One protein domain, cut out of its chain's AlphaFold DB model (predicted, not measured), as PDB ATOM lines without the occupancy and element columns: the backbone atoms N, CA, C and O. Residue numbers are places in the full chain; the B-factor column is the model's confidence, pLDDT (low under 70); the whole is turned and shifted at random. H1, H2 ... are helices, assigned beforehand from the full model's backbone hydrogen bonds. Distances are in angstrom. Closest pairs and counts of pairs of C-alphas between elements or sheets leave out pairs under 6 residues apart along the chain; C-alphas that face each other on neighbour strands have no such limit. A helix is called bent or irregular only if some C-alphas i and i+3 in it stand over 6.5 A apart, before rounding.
ATOM      1  N   ASP A   7     274.938 277.772 244.980       97.31
ATOM      2  CA  ASP A   7     275.851 278.553 245.828       97.31
ATOM      3  C   ASP A   7     275.396 278.627 247.300       97.31
ATOM      4  O   ASP A   7     276.195 278.923 248.183       97.31
ATOM      5  N   ILE A   8     274.131 278.301 247.595       97.44
ATOM      6  CA  ILE A   8     273.608 278.245 248.967       97.44
ATOM      7  C   ILE A   8     273.956 276.928 249.662       97.44
ATOM      8  O   ILE A   8     273.933 276.866 250.890       97.44
ATOM      9  N   LEU A   9     274.337 275.880 248.920       98.44
ATOM     10  CA  LEU A   9     274.606 274.557 249.492       98.44
ATOM     11  C   LEU A   9     275.622 274.609 250.647       98.44
ATOM     12  O   LEU A   9     275.459 273.891 251.637       98.44
ATOM     13  N   THR A  10     276.621 275.495 250.566       97.56
ATOM     14  CA  THR A  10     277.638 275.677 251.616       97.56
ATOM     15  C   THR A  10     277.094 276.281 252.915       97.56
ATOM     16  O   THR A  10     277.666 276.038 253.972       97.56
ATOM     17  N   PHE A  11     275.967 276.992 252.865       98.12
ATOM     18  CA  PHE A  11     275.338 277.628 254.026       98.12
ATOM     19  C   PHE A  11     274.133 276.849 254.560       98.12
ATOM     20  O   PHE A  11     273.469 277.279 255.500       98.12
ATOM     21  N   LEU A  12     273.811 275.698 253.960       98.38
ATOM     22  CA  LEU A  12     272.690 274.894 254.428       98.38
ATOM     23  C   LEU A  12     272.972 274.312 255.817       98.38
ATOM     24  O   LEU A  12     273.986 273.624 255.978       98.38
ATOM     25  N   PRO A  13     272.048 274.448 256.780       97.81
ATOM     26  CA  PRO A  13     272.095 273.651 257.998       97.81
ATOM     27  C   PRO A  13     271.917 272.159 257.671       97.81
ATOM     28  O   PRO A  13     271.353 271.782 256.632       97.81
ATOM     29  N   ARG A  14     272.394 271.284 258.564       97.75
ATOM     30  CA  ARG A  14     272.487 269.827 258.340       97.75
ATOM     31  C   ARG A  14     271.176 269.221 257.838       97.75
ATOM     32  O   ARG A  14     271.164 268.453 256.877       97.75
ATOM     33  N   SER A  15     270.066 269.550 258.478       97.31
ATOM     34  CA  SER A  15     268.733 269.027 258.205       97.31
ATOM     35  C   SER A  15     268.244 269.401 256.807       97.31
ATOM     36  O   SER A  15     267.608 268.565 256.157       97.31
ATOM     37  N   GLN A  16     268.597 270.592 256.309       98.12
ATOM     38  CA  GLN A  16     268.250 271.053 254.963       98.12
ATOM     39  C   GLN A  16     269.124 270.390 253.896       98.12
ATOM     40  O   GLN A  16     268.593 269.969 252.871       98.12
ATOM     41  N   LEU A  17     270.422 270.185 254.152       98.25
ATOM     42  CA  LEU A  17     271.281 269.428 253.231       98.25
ATOM     43  C   LEU A  17     270.849 267.952 253.137       98.25
ATOM     44  O   LEU A  17     270.759 267.383 252.051       98.25
ATOM     45  N   LEU A  18     270.485 267.332 254.265       97.62
ATOM     46  CA  LEU A  18     269.920 265.978 254.267       97.62
ATOM     47  C   LEU A  18     268.552 265.919 253.576       97.62
ATOM     48  O   LEU A  18     268.234 264.912 252.942       97.62
ATOM     49  N   ALA A  19     267.725 266.960 253.710       97.38
ATOM     50  CA  ALA A  19     266.466 267.065 252.977       97.38
ATOM     51  C   ALA A  19     266.708 267.157 251.472       97.38
ATOM     52  O   ALA A  19     266.079 266.410 250.728       97.38
ATOM     53  N   GLN A  20     267.682 267.960 251.041       98.31
ATOM     54  CA  GLN A  20     268.067 268.070 249.638       98.31
ATOM     55  C   GLN A  20     268.438 266.711 249.034       98.31
ATOM     56  O   GLN A  20     267.986 266.380 247.938       98.31
ATOM     57  N   TRP A  21     269.210 265.895 249.759       98.12
ATOM     58  CA  TRP A  21     269.547 264.538 249.321       98.12
ATOM     59  C   TRP A  21     268.317 263.623 249.213       98.12
ATOM     60  O   TRP A  21     268.217 262.825 248.279       98.12
ATOM     61  N   ARG A  22     267.352 263.739 250.135       97.31
ATOM     62  CA  ARG A  22     266.090 262.980 250.050       97.31
ATOM     63  C   ARG A  22     265.264 263.383 248.835       97.31
ATOM     64  O   ARG A  22     264.707 262.509 248.181       97.31
ATOM     65  N   GLU A  23     265.203 264.674 248.530       97.38
ATOM     66  CA  GLU A  23     264.494 265.170 247.351       97.38
ATOM     67  C   GLU A  23     265.141 264.677 246.055       97.38
ATOM     68  O   GLU A  23     264.440 264.129 245.207       97.38
ATOM     69  N   LEU A  24     266.473 264.742 245.951       98.00
ATOM     70  CA  LEU A  24     267.222 264.164 244.829       98.00
ATOM     71  C   LEU A  24     266.935 262.665 244.660       98.00
ATOM     72  O   LEU A  24     266.618 262.216 243.565       98.00
ATOM     73  N   ASN A  25     266.933 261.892 245.748       97.56
ATOM     74  CA  ASN A  25     266.573 260.470 245.694       97.56
ATOM     75  C   ASN A  25     265.135 260.206 245.235       97.56
ATOM     76  O   ASN A  25     264.861 259.125 244.710       97.56
ATOM     77  N   SER A  26     264.217 261.144 245.474       96.62
ATOM     78  CA  SER A  26     262.852 261.057 244.955       96.62
ATOM     79  C   SER A  26     262.845 261.269 243.445       96.62
ATOM     80  O   SER A  26     262.274 260.456 242.725       96.62
ATOM     81  N   ILE A  27     263.582 262.276 242.960       97.44
ATOM     82  CA  ILE A  27     263.765 262.545 241.527       97.44
ATOM     83  C   ILE A  27     264.382 261.331 240.825       97.44
ATOM     84  O   ILE A  27     263.828 260.859 239.840       97.44
ATOM     85  N   PHE A  28     265.455 260.749 241.367       97.81
ATOM     86  CA  PHE A  28     266.116 259.586 240.757       97.81
ATOM     87  C   PHE A  28     265.215 258.352 240.662       97.81
ATOM     88  O   PHE A  28     265.395 257.517 239.783       97.81
ATOM     89  N   ALA A  29     264.278 258.200 241.601       97.19
ATOM     90  CA  ALA A  29     263.414 257.026 241.672       97.19
ATOM     91  C   ALA A  29     262.094 257.185 240.912       97.19
ATOM     92  O   ALA A  29     261.520 256.181 240.501       97.19
ATOM     93  N   LYS A  30     261.569 258.410 240.825       96.69
ATOM     94  CA  LYS A  30     260.192 258.674 240.383       96.69
ATOM     95  C   LYS A  30     260.077 259.738 239.305       96.69
ATOM     96  O   LYS A  30     258.997 259.876 238.743       96.69
ATOM     97  N   GLU A  31     261.136 260.510 239.075       94.88
ATOM     98  CA  GLU A  31     261.096 261.705 238.229       94.88
ATOM     99  C   GLU A  31     259.926 262.619 238.617       94.88
ATOM    100  O   GLU A  31     259.149 263.082 237.779       94.88
ATOM    101  N   ASP A  32     259.778 262.845 239.931       93.25
ATOM    102  CA  ASP A  32     258.682 263.635 240.489       93.25
ATOM    103  C   ASP A  32     258.585 264.996 239.782       93.25
ATOM    104  O   ASP A  32     259.584 265.696 239.588       93.25
ATOM    105  N   LYS A  33     257.359 265.382 239.417       92.62
ATOM    106  CA  LYS A  33     257.052 266.679 238.805       92.62
ATOM    107  C   LYS A  33     256.399 267.581 239.840       92.62
ATOM    108  O   LYS A  33     255.319 267.287 240.348       92.62
ATOM    109  N   HIS A  34     257.060 268.681 240.168       94.12
ATOM    110  CA  HIS A  34     256.591 269.669 241.131       94.12
ATOM    111  C   HIS A  34     256.947 271.064 240.622       94.12
ATOM    112  O   HIS A  34     258.060 271.284 240.153       94.12
ATOM    113  N   VAL A  35     256.031 272.026 240.754       95.00
ATOM    114  CA  VAL A  35     256.167 273.371 240.156       95.00
ATOM    115  C   VAL A  35     257.517 274.047 240.449       95.00
ATOM    116  O   VAL A  35     258.090 274.679 239.577       95.00
ATOM    117  N   LEU A  36     258.071 273.843 241.649       94.88
ATOM    118  CA  LEU A  36     259.355 274.423 242.070       94.88
ATOM    119  C   LEU A  36     260.616 273.722 241.528       94.88
ATOM    120  O   LEU A  36     261.711 274.237 241.742       94.88
ATOM    121  N   ILE A  37     260.488 272.544 240.914       94.69
ATOM    122  CA  ILE A  37     261.622 271.768 240.381       94.69
ATOM    123  C   ILE A  37     261.434 271.328 238.929       94.69
ATOM    124  O   ILE A  37     262.374 270.808 238.353       94.69
ATOM    125  N   ASN A  38     260.267 271.546 238.314       96.19
ATOM    126  CA  ASN A  38     260.014 271.131 236.930       96.19
ATOM    127  C   ASN A  38     261.045 271.681 235.939       96.19
ATOM    128  O   ASN A  38     261.353 270.993 234.968       96.19
ATOM    129  N   TYR A  39     261.617 272.857 236.224       97.00
ATOM    130  CA  TYR A  39     262.647 273.458 235.384       97.00
ATOM    131  C   TYR A  39     263.832 272.522 235.138       97.00
ATOM    132  O   TYR A  39     264.432 272.606 234.080       97.00
ATOM    133  N   ILE A  40     264.165 271.597 236.049       97.31
ATOM    134  CA  ILE A  40     265.321 270.702 235.877       97.31
ATOM    135  C   ILE A  40     265.198 269.815 234.635       97.31
ATOM    136  O   ILE A  40     266.216 269.410 234.085       97.31
ATOM    137  N   TYR A  41     263.966 269.517 234.210       96.75
ATOM    138  CA  TYR A  41     263.678 268.683 233.045       96.75
ATOM    139  C   TYR A  41     263.745 269.466 231.726       96.75
ATOM    140  O   TYR A  41     263.676 268.868 230.657       96.75
ATOM    141  N   GLU A  42     263.883 270.791 231.795       96.31
ATOM    142  CA  GLU A  42     264.145 271.656 230.640       96.31
ATOM    143  C   GLU A  42     265.647 271.729 230.311       96.31
ATOM    144  O   GLU A  42     266.028 272.241 229.259       96.31
ATOM    145  N   TYR A  43     266.500 271.217 231.204       96.88
ATOM    146  CA  TYR A  43     267.951 271.162 231.038       96.88
ATOM    147  C   TYR A  43     268.407 269.767 230.643       96.88
ATOM    148  O   TYR A  43     267.730 268.760 230.852       96.88
ATOM    149  N   ASP A  44     269.626 269.713 230.114       96.94
ATOM    150  CA  ASP A  44     270.330 268.458 229.941       96.94
ATOM    151  C   ASP A  44     270.511 267.762 231.303       96.94
ATOM    152  O   ASP A  44     270.896 268.380 232.301       96.94
ATOM    153  N   LYS A  45     270.260 266.451 231.345       97.12
ATOM    154  CA  LYS A  45     270.362 265.616 232.551       97.12
ATOM    155  C   LYS A  45     271.730 265.724 233.243       97.12
ATOM    156  O   LYS A  45     271.813 265.567 234.465       97.12
ATOM    157  N   ARG A  46     272.789 266.046 232.492       98.19
ATOM    158  CA  ARG A  46     274.144 266.323 233.000       98.19
ATOM    159  C   ARG A  46     274.184 267.492 233.988       98.19
ATOM    160  O   ARG A  46     275.032 267.511 234.881       98.19
ATOM    161  N   GLU A  47     273.259 268.447 233.907       98.50
ATOM    162  CA  GLU A  47     273.174 269.528 234.894       98.50
ATOM    163  C   GLU A  47     272.665 269.029 236.247       98.50
ATOM    164  O   GLU A  47     273.246 269.375 237.278       98.50
ATOM    165  N   LEU A  48     271.668 268.132 236.264       98.38
ATOM    166  CA  LEU A  48     271.238 267.489 237.511       98.38
ATOM    167  C   LEU A  48     272.349 266.613 238.092       98.38
ATOM    168  O   LEU A  48     272.516 266.580 239.314       98.38
ATOM    169  N   LYS A  49     273.137 265.942 237.241       98.44
ATOM    170  CA  LYS A  49     274.329 265.202 237.681       98.44
ATOM    171  C   LYS A  49     275.329 266.132 238.369       98.44
ATOM    172  O   LYS A  49     275.733 265.861 239.496       98.44
ATOM    173  N   THR A  50     275.643 267.262 237.741       98.56
ATOM    174  CA  THR A  50     276.577 268.268 238.277       98.56
ATOM    175  C   THR A  50     276.082 268.836 239.606       98.56
ATOM    176  O   THR A  50     276.823 268.880 240.585       98.56
ATOM    177  N   TYR A  51     274.798 269.197 239.689       98.69
ATOM    178  CA  TYR A  51     274.185 269.656 240.935       98.69
ATOM    179  C   TYR A  51     274.227 268.585 242.036       98.69
ATOM    180  O   TYR A  51     274.545 268.880 243.190       98.69
ATOM    181  N   THR A  52     273.952 267.327 241.681       98.50
ATOM    182  CA  THR A  52     274.051 266.187 242.603       98.50
ATOM    183  C   THR A  52     275.473 266.045 243.139       98.50
ATOM    184  O   THR A  52     275.655 265.881 244.345       98.50
ATOM    185  N   ASP A  53     276.485 266.194 242.285       98.19
ATOM    186  CA  ASP A  53     277.888 266.133 242.691       98.19
ATOM    187  C   ASP A  53     278.258 267.268 243.660       98.19
ATOM    188  O   ASP A  53     278.959 267.015 244.646       98.19
ATOM    189  N   CYS A  54     277.726 268.482 243.468       98.56
ATOM    190  CA  CYS A  54     277.883 269.584 244.426       98.56
ATOM    191  C   CYS A  54     277.284 269.239 245.800       98.56
ATOM    192  O   CYS A  54     277.925 269.461 246.832       98.56
ATOM    193  N   VAL A  55     276.082 268.651 245.836       98.62
ATOM    194  CA  VAL A  55     275.447 268.197 247.088       98.62
ATOM    195  C   VAL A  55     276.299 267.124 247.767       98.62
ATOM    196  O   VAL A  55     276.568 267.214 248.967       98.62
ATOM    197  N   LEU A  56     276.786 266.138 247.010       98.25
ATOM    198  CA  LEU A  56     277.647 265.079 247.534       98.25
ATOM    199  C   LEU A  56     278.987 265.601 248.050       98.25
ATOM    200  O   LEU A  56     279.496 265.085 249.044       98.25
ATOM    201  N   ALA A  57     279.574 266.605 247.399       98.06
ATOM    202  CA  ALA A  57     280.791 267.252 247.875       98.06
ATOM    203  C   ALA A  57     280.561 267.918 249.240       98.06
ATOM    204  O   ALA A  57     281.335 267.694 250.172       98.06
ATOM    205  N   GLN A  58     279.444 268.637 249.404       98.38
ATOM    206  CA  GLN A  58     279.073 269.238 250.688       98.38
ATOM    207  C   GLN A  58     278.845 268.180 251.772       98.38
ATOM    208  O   GLN A  58     279.390 268.299 252.868       98.38
ATOM    209  N   MET A  59     278.111 267.107 251.465       98.31
ATOM    210  CA  MET A  59     277.884 266.011 252.412       98.31
ATOM    211  C   MET A  59     279.194 265.337 252.843       98.31
ATOM    212  O   MET A  59     279.400 265.118 254.037       98.31
ATOM    213  N   ARG A  60     280.101 265.065 251.894       97.69
ATOM    214  CA  ARG A  60     281.421 264.474 252.169       97.69
ATOM    215  C   ARG A  60     282.287 265.389 253.031       97.69
ATOM    216  O   ARG A  60     282.827 264.925 254.029       97.69
ATOM    217  N   SER A  61     282.354 266.682 252.707       97.81
ATOM    218  CA  SER A  61     283.147 267.659 253.474       97.81
ATOM    219  C   SER A  61     282.711 267.779 254.941       97.81
ATOM    220  O   SER A  61     283.527 268.076 255.807       97.81
ATOM    221  N   ARG A  62     281.435 267.489 255.233       97.31
ATOM    222  CA  ARG A  62     280.848 267.532 256.581       97.31
ATOM    223  C   ARG A  62     280.789 266.160 257.262       97.31
ATOM    224  O   ARG A  62     280.162 266.029 258.311       97.31
ATOM    225  N   GLY A  63     281.398 265.132 256.662       97.31
ATOM    226  CA  GLY A  63     281.471 263.781 257.224       97.31
ATOM    227  C   GLY A  63     280.134 263.035 257.265       97.31
ATOM    228  O   GLY A  63     279.929 262.190 258.133       97.31
ATOM    229  N   TYR A  64     279.186 263.347 256.375       96.81
ATOM    230  CA  TYR A  64     277.882 262.680 256.374       96.81
ATOM    231  C   TYR A  64     277.943 261.329 255.660       96.81
ATOM    232  O   TYR A  64     278.281 261.246 254.480       96.81
ATOM    233  N   THR A  65     277.525 260.273 256.356       94.44
ATOM    234  CA  THR A  65     277.420 258.928 255.782       94.44
ATOM    235  C   THR A  65     276.162 258.791 254.928       94.44
ATOM    236  O   THR A  65     275.037 258.881 255.430       94.44
ATOM    237  N   ILE A  66     276.344 258.511 253.638       94.94
ATOM    238  CA  ILE A  66     275.269 258.132 252.714       94.94
ATOM    239  C   ILE A  66     275.187 256.608 252.680       94.94
ATOM    240  O   ILE A  66     276.194 255.933 252.504       94.94
ATOM    241  N   ARG A  67     273.983 256.062 252.884       91.25
ATOM    242  CA  ARG A  67     273.779 254.607 252.993       91.25
ATOM    243  C   ARG A  67     273.815 253.876 251.651       91.25
ATOM    244  O   ARG A  67     274.195 252.717 251.618       91.25
ATOM    245  N   THR A  68     273.346 254.516 250.585       94.25
ATOM    246  CA  THR A  68     273.213 253.913 249.252       94.25
ATOM    247  C   THR A  68     273.255 255.000 248.187       94.25
ATOM    248  O   THR A  68     272.752 256.109 248.405       94.25
ATOM    249  N   PHE A  69     273.849 254.653 247.047       96.62
ATOM    250  CA  PHE A  69     273.913 255.469 245.840       96.62
ATOM    251  C   PHE A  69     273.150 254.833 244.667       96.62
ATOM    252  O   PHE A  69     272.989 255.480 243.638       96.62
ATOM    253  N   ASP A  70     272.586 253.632 244.831       96.62
ATOM    254  CA  ASP A  70     272.090 252.777 243.745       96.62
ATOM    255  C   ASP A  70     271.065 253.465 242.834       96.62
ATOM    256  O   ASP A  70     270.996 253.188 241.639       96.62
ATOM    257  N   LYS A  71     270.213 254.329 243.404       96.94
ATOM    258  CA  LYS A  71     269.213 255.094 242.644       96.94
ATOM    259  C   LYS A  71     269.873 256.153 241.773       96.94
ATOM    260  O   LYS A  71     269.491 256.311 240.625       96.94
ATOM    261  N   MET A  72     270.845 256.868 242.334       97.69
ATOM    262  CA  MET A  72     271.610 257.888 241.627       97.69
ATOM    263  C   MET A  72     272.440 257.251 240.512       97.69
ATOM    264  O   MET A  72     272.396 257.728 239.387       97.69
ATOM    265  N   GLU A  73     273.152 256.163 240.813       97.31
ATOM    266  CA  GLU A  73     273.982 255.440 239.842       97.31
ATOM    267  C   GLU A  73     273.146 254.933 238.665       97.31
ATOM    268  O   GLU A  73     273.475 255.221 237.522       97.31
ATOM    269  N   ARG A  74     272.002 254.287 238.933       97.88
ATOM    270  CA  ARG A  74     271.063 253.869 237.877       97.88
ATOM    271  C   ARG A  74     270.489 255.044 237.094       97.88
ATOM    272  O   ARG A  74     270.321 254.953 235.884       97.88
ATOM    273  N   TYR A  75     270.153 256.138 237.776       98.00
ATOM    274  CA  TYR A  75     269.568 257.302 237.123       98.00
ATOM    275  C   TYR A  75     270.565 257.991 236.186       98.00
ATOM    276  O   TYR A  75     270.155 258.483 235.141       98.00
ATOM    277  N   PHE A  76     271.854 258.016 236.519       98.06
ATOM    278  CA  PHE A  76     272.899 258.661 235.720       98.06
ATOM    279  C   PHE A  76     273.786 257.675 234.953       98.06
ATOM    280  O   PHE A  76     274.904 258.032 234.598       98.06
ATOM    281  N   ASP A  77     273.310 256.457 234.685       97.38
ATOM    282  CA  ASP A  77     274.081 255.472 233.925       97.38
ATOM    283  C   ASP A  77     274.500 256.037 232.555       97.38
ATOM    284  O   ASP A  77     273.674 256.551 231.797       97.38
ATOM    285  N   GLY A  78     275.807 256.017 232.279       95.62
ATOM    286  CA  GLY A  78     276.412 256.627 231.089       95.62
ATOM    287  C   GLY A  78     276.357 258.163 231.010       95.62
ATOM    288  O   GLY A  78     276.677 258.719 229.959       95.62
ATOM    289  N   ILE A  79     275.952 258.865 232.076       96.88
ATOM    290  CA  ILE A  79     275.835 260.330 232.115       96.88
ATOM    291  C   ILE A  79     276.963 260.943 232.946       96.88
ATOM    292  O   ILE A  79     276.998 260.842 234.173       96.88
ATOM    293  N   GLU A  80     277.837 261.675 232.265       93.56
ATOM    294  CA  GLU A  80     278.899 262.462 232.891       93.56
ATOM    295  C   GLU A  80     278.405 263.826 233.386       93.56
ATOM    296  O   GLU A  80     277.395 264.355 232.923       93.56
ATOM    297  N   ALA A  81     279.125 264.433 234.330       92.69
ATOM    298  CA  ALA A  81     278.811 265.792 234.768       92.69
ATOM    299  C   ALA A  81     279.060 266.813 233.640       92.69
ATOM    300  O   ALA A  81     279.972 266.672 232.824       92.69
ATOM    301  N   ALA A  82     278.246 267.867 233.605       90.38
ATOM    302  CA  ALA A  82     278.476 269.016 232.744       90.38
ATOM    303  C   ALA A  82     279.617 269.882 233.301       90.38
ATOM    304  O   ALA A  82     279.891 269.906 234.501       90.38
ATOM    305  N   SER A  83     280.271 270.638 232.423       90.19
ATOM    306  CA  SER A  83     281.229 271.661 232.836       90.19
ATOM    307  C   SER A  83     280.509 272.912 233.340       90.19
ATOM    308  O   SER A  83     279.583 273.394 232.689       90.19
ATOM    309  N   GLY A  84     281.012 273.505 234.420       92.19
ATOM    310  CA  GLY A  84     280.529 274.788 234.929       92.19
ATOM    311  C   GLY A  84     279.418 274.663 235.972       92.19
ATOM    312  O   GLY A  84     279.220 273.614 236.582       92.19
ATOM    313  N   LYS A  85     278.734 275.783 236.229       93.56
ATOM    314  CA  LYS A  85     277.693 275.878 237.257       93.56
ATOM    315  C   LYS A  85     276.378 275.286 236.723       93.56
ATOM    316  O   LYS A  85     275.915 275.749 235.678       93.56
ATOM    317  N   PRO A  86     275.760 274.310 237.413       97.31
ATOM    318  CA  PRO A  86     274.488 273.749 236.979       97.31
ATOM    319  C   PRO A  86     273.382 274.800 237.052       97.31
ATOM    320  O   PRO A  86     273.386 275.665 237.931       97.31
ATOM    321  N   TYR A  87     272.421 274.688 236.143       97.56
ATOM    322  CA  TYR A  87     271.227 275.511 236.053       97.56
ATOM    323  C   TYR A  87     271.520 276.999 235.940       97.56
ATOM    324  O   TYR A  87     270.780 277.803 236.490       97.56
ATOM    325  N   ALA A  88     272.576 277.396 235.225       94.31
ATOM    326  CA  ALA A  88     273.071 278.775 235.217       94.31
ATOM    327  C   ALA A  88     272.009 279.851 234.905       94.31
ATOM    328  O   ALA A  88     272.145 280.972 235.383       94.31
ATOM    329  N   LYS A  89     270.948 279.529 234.143       95.81
ATOM    330  CA  LYS A  89     269.847 280.476 233.874       95.81
ATOM    331  C   LYS A  89     268.746 280.487 234.945       95.81
ATOM    332  O   LYS A  89     268.034 281.470 235.023       95.81
ATOM    333  N   HIS A  90     268.573 279.410 235.717       97.25
ATOM    334  CA  HIS A  90     267.579 279.332 236.805       97.25
ATOM    335  C   HIS A  90     268.185 279.561 238.192       97.25
ATOM    336  O   HIS A  90     267.478 279.925 239.119       97.25
ATOM    337  N   HIS A  91     269.479 279.303 238.372       97.69
ATOM    338  CA  HIS A  91     270.239 279.596 239.590       97.69
ATOM    339  C   HIS A  91     270.896 280.970 239.437       97.69
ATOM    340  O   HIS A  91     272.121 281.123 239.537       97.69
ATOM    341  N   ASP A  92     270.035 281.936 239.132       97.06
ATOM    342  CA  ASP A  92     270.317 283.359 239.054       97.06
ATOM    343  C   ASP A  92     270.136 284.029 240.428       97.06
ATOM    344  O   ASP A  92     269.900 283.374 241.453       97.06
ATOM    345  N   ASP A  93     270.276 285.352 240.463       97.38
ATOM    346  CA  ASP A  93     270.202 286.120 241.704       97.38
ATOM    347  C   ASP A  93     268.768 286.239 242.247       97.38
ATOM    348  O   ASP A  93     268.573 286.311 243.464       97.38
ATOM    349  N   ASP A  94     267.748 286.156 241.388       97.38
ATOM    350  CA  ASP A  94     266.352 286.122 241.825       97.38
ATOM    351  C   ASP A  94     266.035 284.813 242.553       97.38
ATOM    352  O   ASP A  94     265.461 284.820 243.650       97.38
ATOM    353  N   TYR A  95     266.471 283.676 242.009       97.88
ATOM    354  CA  TYR A  95     266.309 282.389 242.673       97.88
ATOM    355  C   TYR A  95     267.171 282.260 243.928       97.88
ATOM    356  O   TYR A  95     266.734 281.668 244.925       97.88
ATOM    357  N   LEU A  96     268.370 282.852 243.921       98.25
ATOM    358  CA  LEU A  96     269.201 282.979 245.115       98.25
ATOM    359  C   LEU A  96     268.442 283.709 246.228       98.25
ATOM    360  O   LEU A  96     268.363 283.195 247.346       98.25
ATOM    361  N   ARG A  97     267.832 284.859 245.920       98.38
ATOM    362  CA  ARG A  97     267.042 285.661 246.864       98.38
ATOM    363  C   ARG A  97     265.835 284.893 247.410       98.38
ATOM    364  O   ARG A  97     265.579 284.919 248.614       98.38
ATOM    365  N   ILE A  98     265.124 284.140 246.568       98.06
ATOM    366  CA  ILE A  98     264.020 283.262 247.004       98.06
ATOM    367  C   ILE A  98     264.521 282.201 247.996       98.06
ATOM    368  O   ILE A  98     263.894 281.953 249.031       98.06
ATOM    369  N   CYS A  99     265.651 281.561 247.690       98.38
ATOM    370  CA  CYS A  99     266.255 280.568 248.570       98.38
ATOM    371  C   CYS A  99     266.737 281.193 249.889       98.38
ATOM    372  O   CYS A  99     266.506 280.609 250.950       98.38
ATOM    373  N   TYR A 100     267.325 282.391 249.846       98.62
ATOM    374  CA  TYR A 100     267.703 283.151 251.034       98.62
ATOM    375  C   TYR A 100     266.506 283.365 251.964       98.62
ATOM    376  O   TYR A 100     266.567 282.970 253.124       98.62
ATOM    377  N   TYR A 101     265.390 283.906 251.460       98.62
ATOM    378  CA  TYR A 101     264.221 284.169 252.305       98.62
ATOM    379  C   TYR A 101     263.611 282.891 252.883       98.62
ATOM    380  O   TYR A 101     263.124 282.894 254.013       98.62
ATOM    381  N   ASN A 102     263.696 281.768 252.164       98.06
ATOM    382  CA  ASN A 102     263.259 280.486 252.707       98.06
ATOM    383  C   ASN A 102     264.146 279.990 253.860       98.06
ATOM    384  O   ASN A 102     263.639 279.397 254.811       98.06
ATOM    385  N   LEU A 103     265.460 280.223 253.793       98.12
ATOM    386  CA  LEU A 103     266.375 279.932 254.899       98.12
ATOM    387  C   LEU A 103     266.210 280.923 256.049       98.12
ATOM    388  O   LEU A 103     266.228 280.500 257.200       98.12
ATOM    389  N   TYR A 104     265.991 282.201 255.751       98.50
ATOM    390  CA  TYR A 104     265.717 283.221 256.756       98.50
ATOM    391  C   TYR A 104     264.461 282.892 257.563       98.50
ATOM    392  O   TYR A 104     264.500 282.935 258.788       98.50
ATOM    393  N   GLU A 105     263.378 282.463 256.908       98.50
ATOM    394  CA  GLU A 105     262.181 281.988 257.604       98.50
ATOM    395  C   GLU A 105     262.515 280.841 258.570       98.50
ATOM    396  O   GLU A 105     262.124 280.866 259.734       98.50
ATOM    397  N   LYS A 106     263.274 279.837 258.118       97.94
ATOM    398  CA  LYS A 106     263.678 278.705 258.969       97.94
ATOM    399  C   LYS A 106     264.512 279.154 260.166       97.94
ATOM    400  O   LYS A 106     264.314 278.642 261.266       97.94
ATOM    401  N   TYR A 107     265.411 280.107 259.944       98.38
ATOM    402  CA  TYR A 107     266.240 280.707 260.978       98.38
ATOM    403  C   TYR A 107     265.385 281.412 262.044       98.38
ATOM    404  O   TYR A 107     265.413 281.007 263.204       98.38
ATOM    405  N   ILE A 108     264.520 282.362 261.663       98.25
ATOM    406  CA  ILE A 108     263.684 283.112 262.627       98.25
ATOM    407  C   ILE A 108     262.640 282.237 263.336       98.25
ATOM    408  O   ILE A 108     262.154 282.584 264.410       98.25
ATOM    409  N   ARG A 109     262.277 281.091 262.746       97.81
ATOM    410  CA  ARG A 109     261.397 280.086 263.361       97.81
ATOM    411  C   ARG A 109     262.138 279.142 264.316       97.81
ATOM    412  O   ARG A 109     261.509 278.244 264.871       97.81
ATOM    413  N   GLY A 110     263.443 279.328 264.514       96.44
ATOM    414  CA  GLY A 110     264.240 278.571 265.475       96.44
ATOM    415  C   GLY A 110     264.596 277.163 265.003       96.44
ATOM    416  O   GLY A 110     264.533 276.213 265.788       96.44
ATOM    417  N   GLN A 111     264.935 276.983 263.720       96.69
ATOM    418  CA  GLN A 111     265.435 275.693 263.250       96.69
ATOM    419  C   GLN A 111     266.687 275.288 264.046       96.69
ATOM    420  O   GLN A 111     267.727 275.930 263.968       96.69
ATOM    421  N   LYS A 112     266.580 274.179 264.787       95.88
ATOM    422  CA  LYS A 112     267.538 273.774 265.835       95.88
ATOM    423  C   LYS A 112     269.003 273.688 265.407       95.88
ATOM    424  O   LYS A 112     269.878 273.847 266.244       95.88
ATOM    425  N   ASP A 113     269.260 273.344 264.151       97.00
ATOM    426  CA  ASP A 113     270.603 273.136 263.612       97.00
ATOM    427  C   ASP A 113     271.057 274.260 262.679       97.00
ATOM    428  O   ASP A 113     271.970 274.057 261.881       97.00
ATOM    429  N   TYR A 114     270.389 275.413 262.745       97.31
ATOM    430  CA  TYR A 114     270.771 276.604 262.009       97.31
ATOM    431  C   TYR A 114     271.229 277.687 262.983       97.31
ATOM    432  O   TYR A 114     270.427 278.485 263.462       97.31
ATOM    433  N   ASP A 115     272.516 277.656 263.319       95.12
ATOM    434  CA  ASP A 115     273.106 278.626 264.235       95.12
ATOM    435  C   ASP A 115     273.285 280.016 263.599       95.12
ATOM    436  O   ASP A 115     273.287 280.183 262.373       95.12
ATOM    437  N   ASP A 116     273.436 281.019 264.468       97.62
ATOM    438  CA  ASP A 116     273.601 282.417 264.068       97.62
ATOM    439  C   ASP A 116     274.824 282.609 263.170       97.62
ATOM    440  O   ASP A 116     274.753 283.344 262.190       97.62
ATOM    441  N   ALA A 117     275.941 281.938 263.462       98.06
ATOM    442  CA  ALA A 117     277.174 282.108 262.700       98.06
ATOM    443  C   ALA A 117     276.996 281.663 261.241       98.06
ATOM    444  O   ALA A 117     277.394 282.381 260.322       98.06
ATOM    445  N   LEU A 118     276.356 280.516 261.018       97.69
ATOM    446  CA  LEU A 118     276.054 279.997 259.689       97.69
ATOM    447  C   LEU A 118     275.062 280.899 258.949       97.69
ATOM    448  O   LEU A 118     275.255 281.180 257.763       97.69
ATOM    449  N   PHE A 119     274.022 281.390 259.631       98.44
ATOM    450  CA  PHE A 119     273.069 282.311 259.010       98.44
ATOM    451  C   PHE A 119     273.731 283.645 258.627       98.44
ATOM    452  O   PHE A 119     273.503 284.145 257.526       98.44
ATOM    453  N   GLN A 120     274.600 284.198 259.477       98.38
ATOM    454  CA  GLN A 120     275.331 285.430 259.164       98.38
ATOM    455  C   GLN A 120     276.287 285.256 257.977       98.38
ATOM    456  O   GLN A 120     276.425 286.172 257.169       98.38
ATOM    457  N   GLN A 121     276.894 284.074 257.807       98.38
ATOM    458  CA  GLN A 121     277.686 283.765 256.609       98.38
ATOM    459  C   GLN A 121     276.828 283.776 255.339       98.38
ATOM    460  O   GLN A 121     277.239 284.366 254.338       98.38
ATOM    461  N   LEU A 122     275.627 283.179 255.381       98.44
ATOM    462  CA  LEU A 122     274.678 283.269 254.269       98.44
ATOM    463  C   LEU A 122     274.309 284.727 253.988       98.44
ATOM    464  O   LEU A 122     274.359 285.157 252.839       98.44
ATOM    465  N   HIS A 123     273.930 285.480 255.022       98.44
ATOM    466  CA  HIS A 123     273.509 286.869 254.881       98.44
ATOM    467  C   HIS A 123     274.604 287.715 254.226       98.44
ATOM    468  O   HIS A 123     274.364 288.322 253.186       98.44
ATOM    469  N   ALA A 124     275.830 287.652 254.751       98.38
ATOM    470  CA  ALA A 124     276.976 288.357 254.190       98.38
ATOM    471  C   ALA A 124     277.242 287.971 252.725       98.38
ATOM    472  O   ALA A 124     277.502 288.848 251.901       98.38
ATOM    473  N   TYR A 125     277.137 286.682 252.381       98.25
ATOM    474  CA  TYR A 125     277.317 286.210 251.008       98.25
ATOM    475  C   TYR A 125     276.279 286.805 250.046       98.25
ATOM    476  O   TYR A 125     276.642 287.320 248.988       98.25
ATOM    477  N   VAL A 126     274.992 286.755 250.402       97.62
ATOM    478  CA  VAL A 126     273.916 287.238 249.519       97.62
ATOM    479  C   VAL A 126     273.935 288.771 249.418       97.62
ATOM    480  O   VAL A 126     273.758 289.299 248.320       97.62
ATOM    481  N   THR A 127     274.252 289.487 250.507       97.56
ATOM    482  CA  THR A 127     274.463 290.946 250.488       97.56
ATOM    483  C   THR A 127     275.637 291.336 249.591       97.56
ATOM    484  O   THR A 127     275.492 292.209 248.742       97.56
ATOM    485  N   ALA A 128     276.795 290.677 249.726       97.06
ATOM    486  CA  ALA A 128     277.977 290.979 248.912       97.06
ATOM    487  C   ALA A 128     277.751 290.718 247.414       97.06
ATOM    488  O   ALA A 128     278.374 291.355 246.567       97.06
ATOM    489  N   ARG A 129     276.844 289.795 247.089       94.25
ATOM    490  CA  ARG A 129     276.431 289.492 245.720       94.25
ATOM    491  C   ARG A 129     275.441 290.509 245.131       94.25
ATOM    492  O   ARG A 129     275.182 290.456 243.936       94.25
ATOM    493  N   GLY A 130     274.904 291.430 245.935       93.06
ATOM    494  CA  GLY A 130     273.900 292.404 245.490       93.06
ATOM    495  C   GLY A 130     272.512 291.797 245.260       93.06
ATOM    496  O   GLY A 130     271.711 292.363 244.523       93.06
TER     497      GLY A 130
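AT A GLANCE: This is residues 7 to 130 of the 132 residues of the protein "Neutral trehalase" of Caryophanon latum (UniProt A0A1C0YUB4). Two pairs of helices running opposite ways, H2 with H4 and the hairpin of H6 and H7, are joined by the short helix H1, which is set between H4 and that hairpin; H6 and H7 make one end of the domain, H5 lies toward the other, and H4 is near the middle. The short H5 packs on residues 25 to 29 of H2, and the small H3 comes near H4 without clearly touching it; a long stretch with no named element, residues 76 to 92, leads from H5 back to H6. The printed part has 124 residues with seven named helices, H1 to H7 in chain order, and no named strand; the class is all helix. It is compact, with a radius of gyration of the C-alphas of 14.9 A, and spans 41 by 32 by 26 A.

HOW THE PARTS SIT: H2, residues 14 to 30, touches H4, residues 45 to 61, through residues 17 to 24 of H2 and 52 to 59 of H4 alone. Their closest C-alphas, of Trp 21 and Val 55, are 7.3 A apart; they run opposite ways at a shallow tilt of 32 degrees, only just short of steep. H5, residues 70 to 75, touches H2 at a steep tilt of 58 degrees, the same way, with the C-alphas of Phe 28 and Tyr 75 closest at 5.5 A. H3, residues 38 to 42, touches no helix; it is close to H4 but not clearly touching, the C-alphas of Ile 40 and Leu 48 being closest at 6.9 A. The hub is H1, residues 7 to 11, which touches H4 with the C-alphas of Thr 10 and Gln 58 closest at 6.7 A. H1 also touches H7, residues 116 to 128, with the C-alphas of Phe 11 and Leu 122 closest at 5.7 A. H1 and H6, residues 93 to 108, only just touch, with 3 pairs of C-alphas within 8 A, the closest being Ile 8 and Leu 96 at 7.5 A. H6 and H7 form a helical hairpin at a shallow tilt of 22 degrees, with the C-alphas of Tyr 107 and Phe 119 closest at 7.3 A. H2 is apart from H6 and H7, and so is H4. In H2, H4, H5, H6 and H7 every O i to N i+4 pair is within hydrogen-bond range; in H1 it is 0 of 1, with 1 of 2 O i to N i+3 pairs, and in H3 0 of 1, with 2 of 2.

IN THESE COORDINATES: H1 begins at C-alpha 7, (275.851, 278.553, 245.828), and is only just irregular: C-alphas 7 and 10 are 6.7 A apart. H2 measures 24.5 A from its first C-alpha, (272.487, 269.827, 258.340), to its last. H4 measures 24.6 A, H6 22.1 A and H7 17.9 A, ending at C-alpha 128, (277.977, 290.979, 248.912). H1 measures 8.3 A, H3 7.5 A and H5 8.4 A.

THE WHOLE: The two C-alphas farthest apart, of Gly 78 and Ile 108, are 43.1 A from each other. The link from H5 to H6, 17 residues, is long; those from H1 to H2 and from H3 to H4 are tight. The printed part has no cut; its mean pLDDT is 97.0, and no printed residue is under 70.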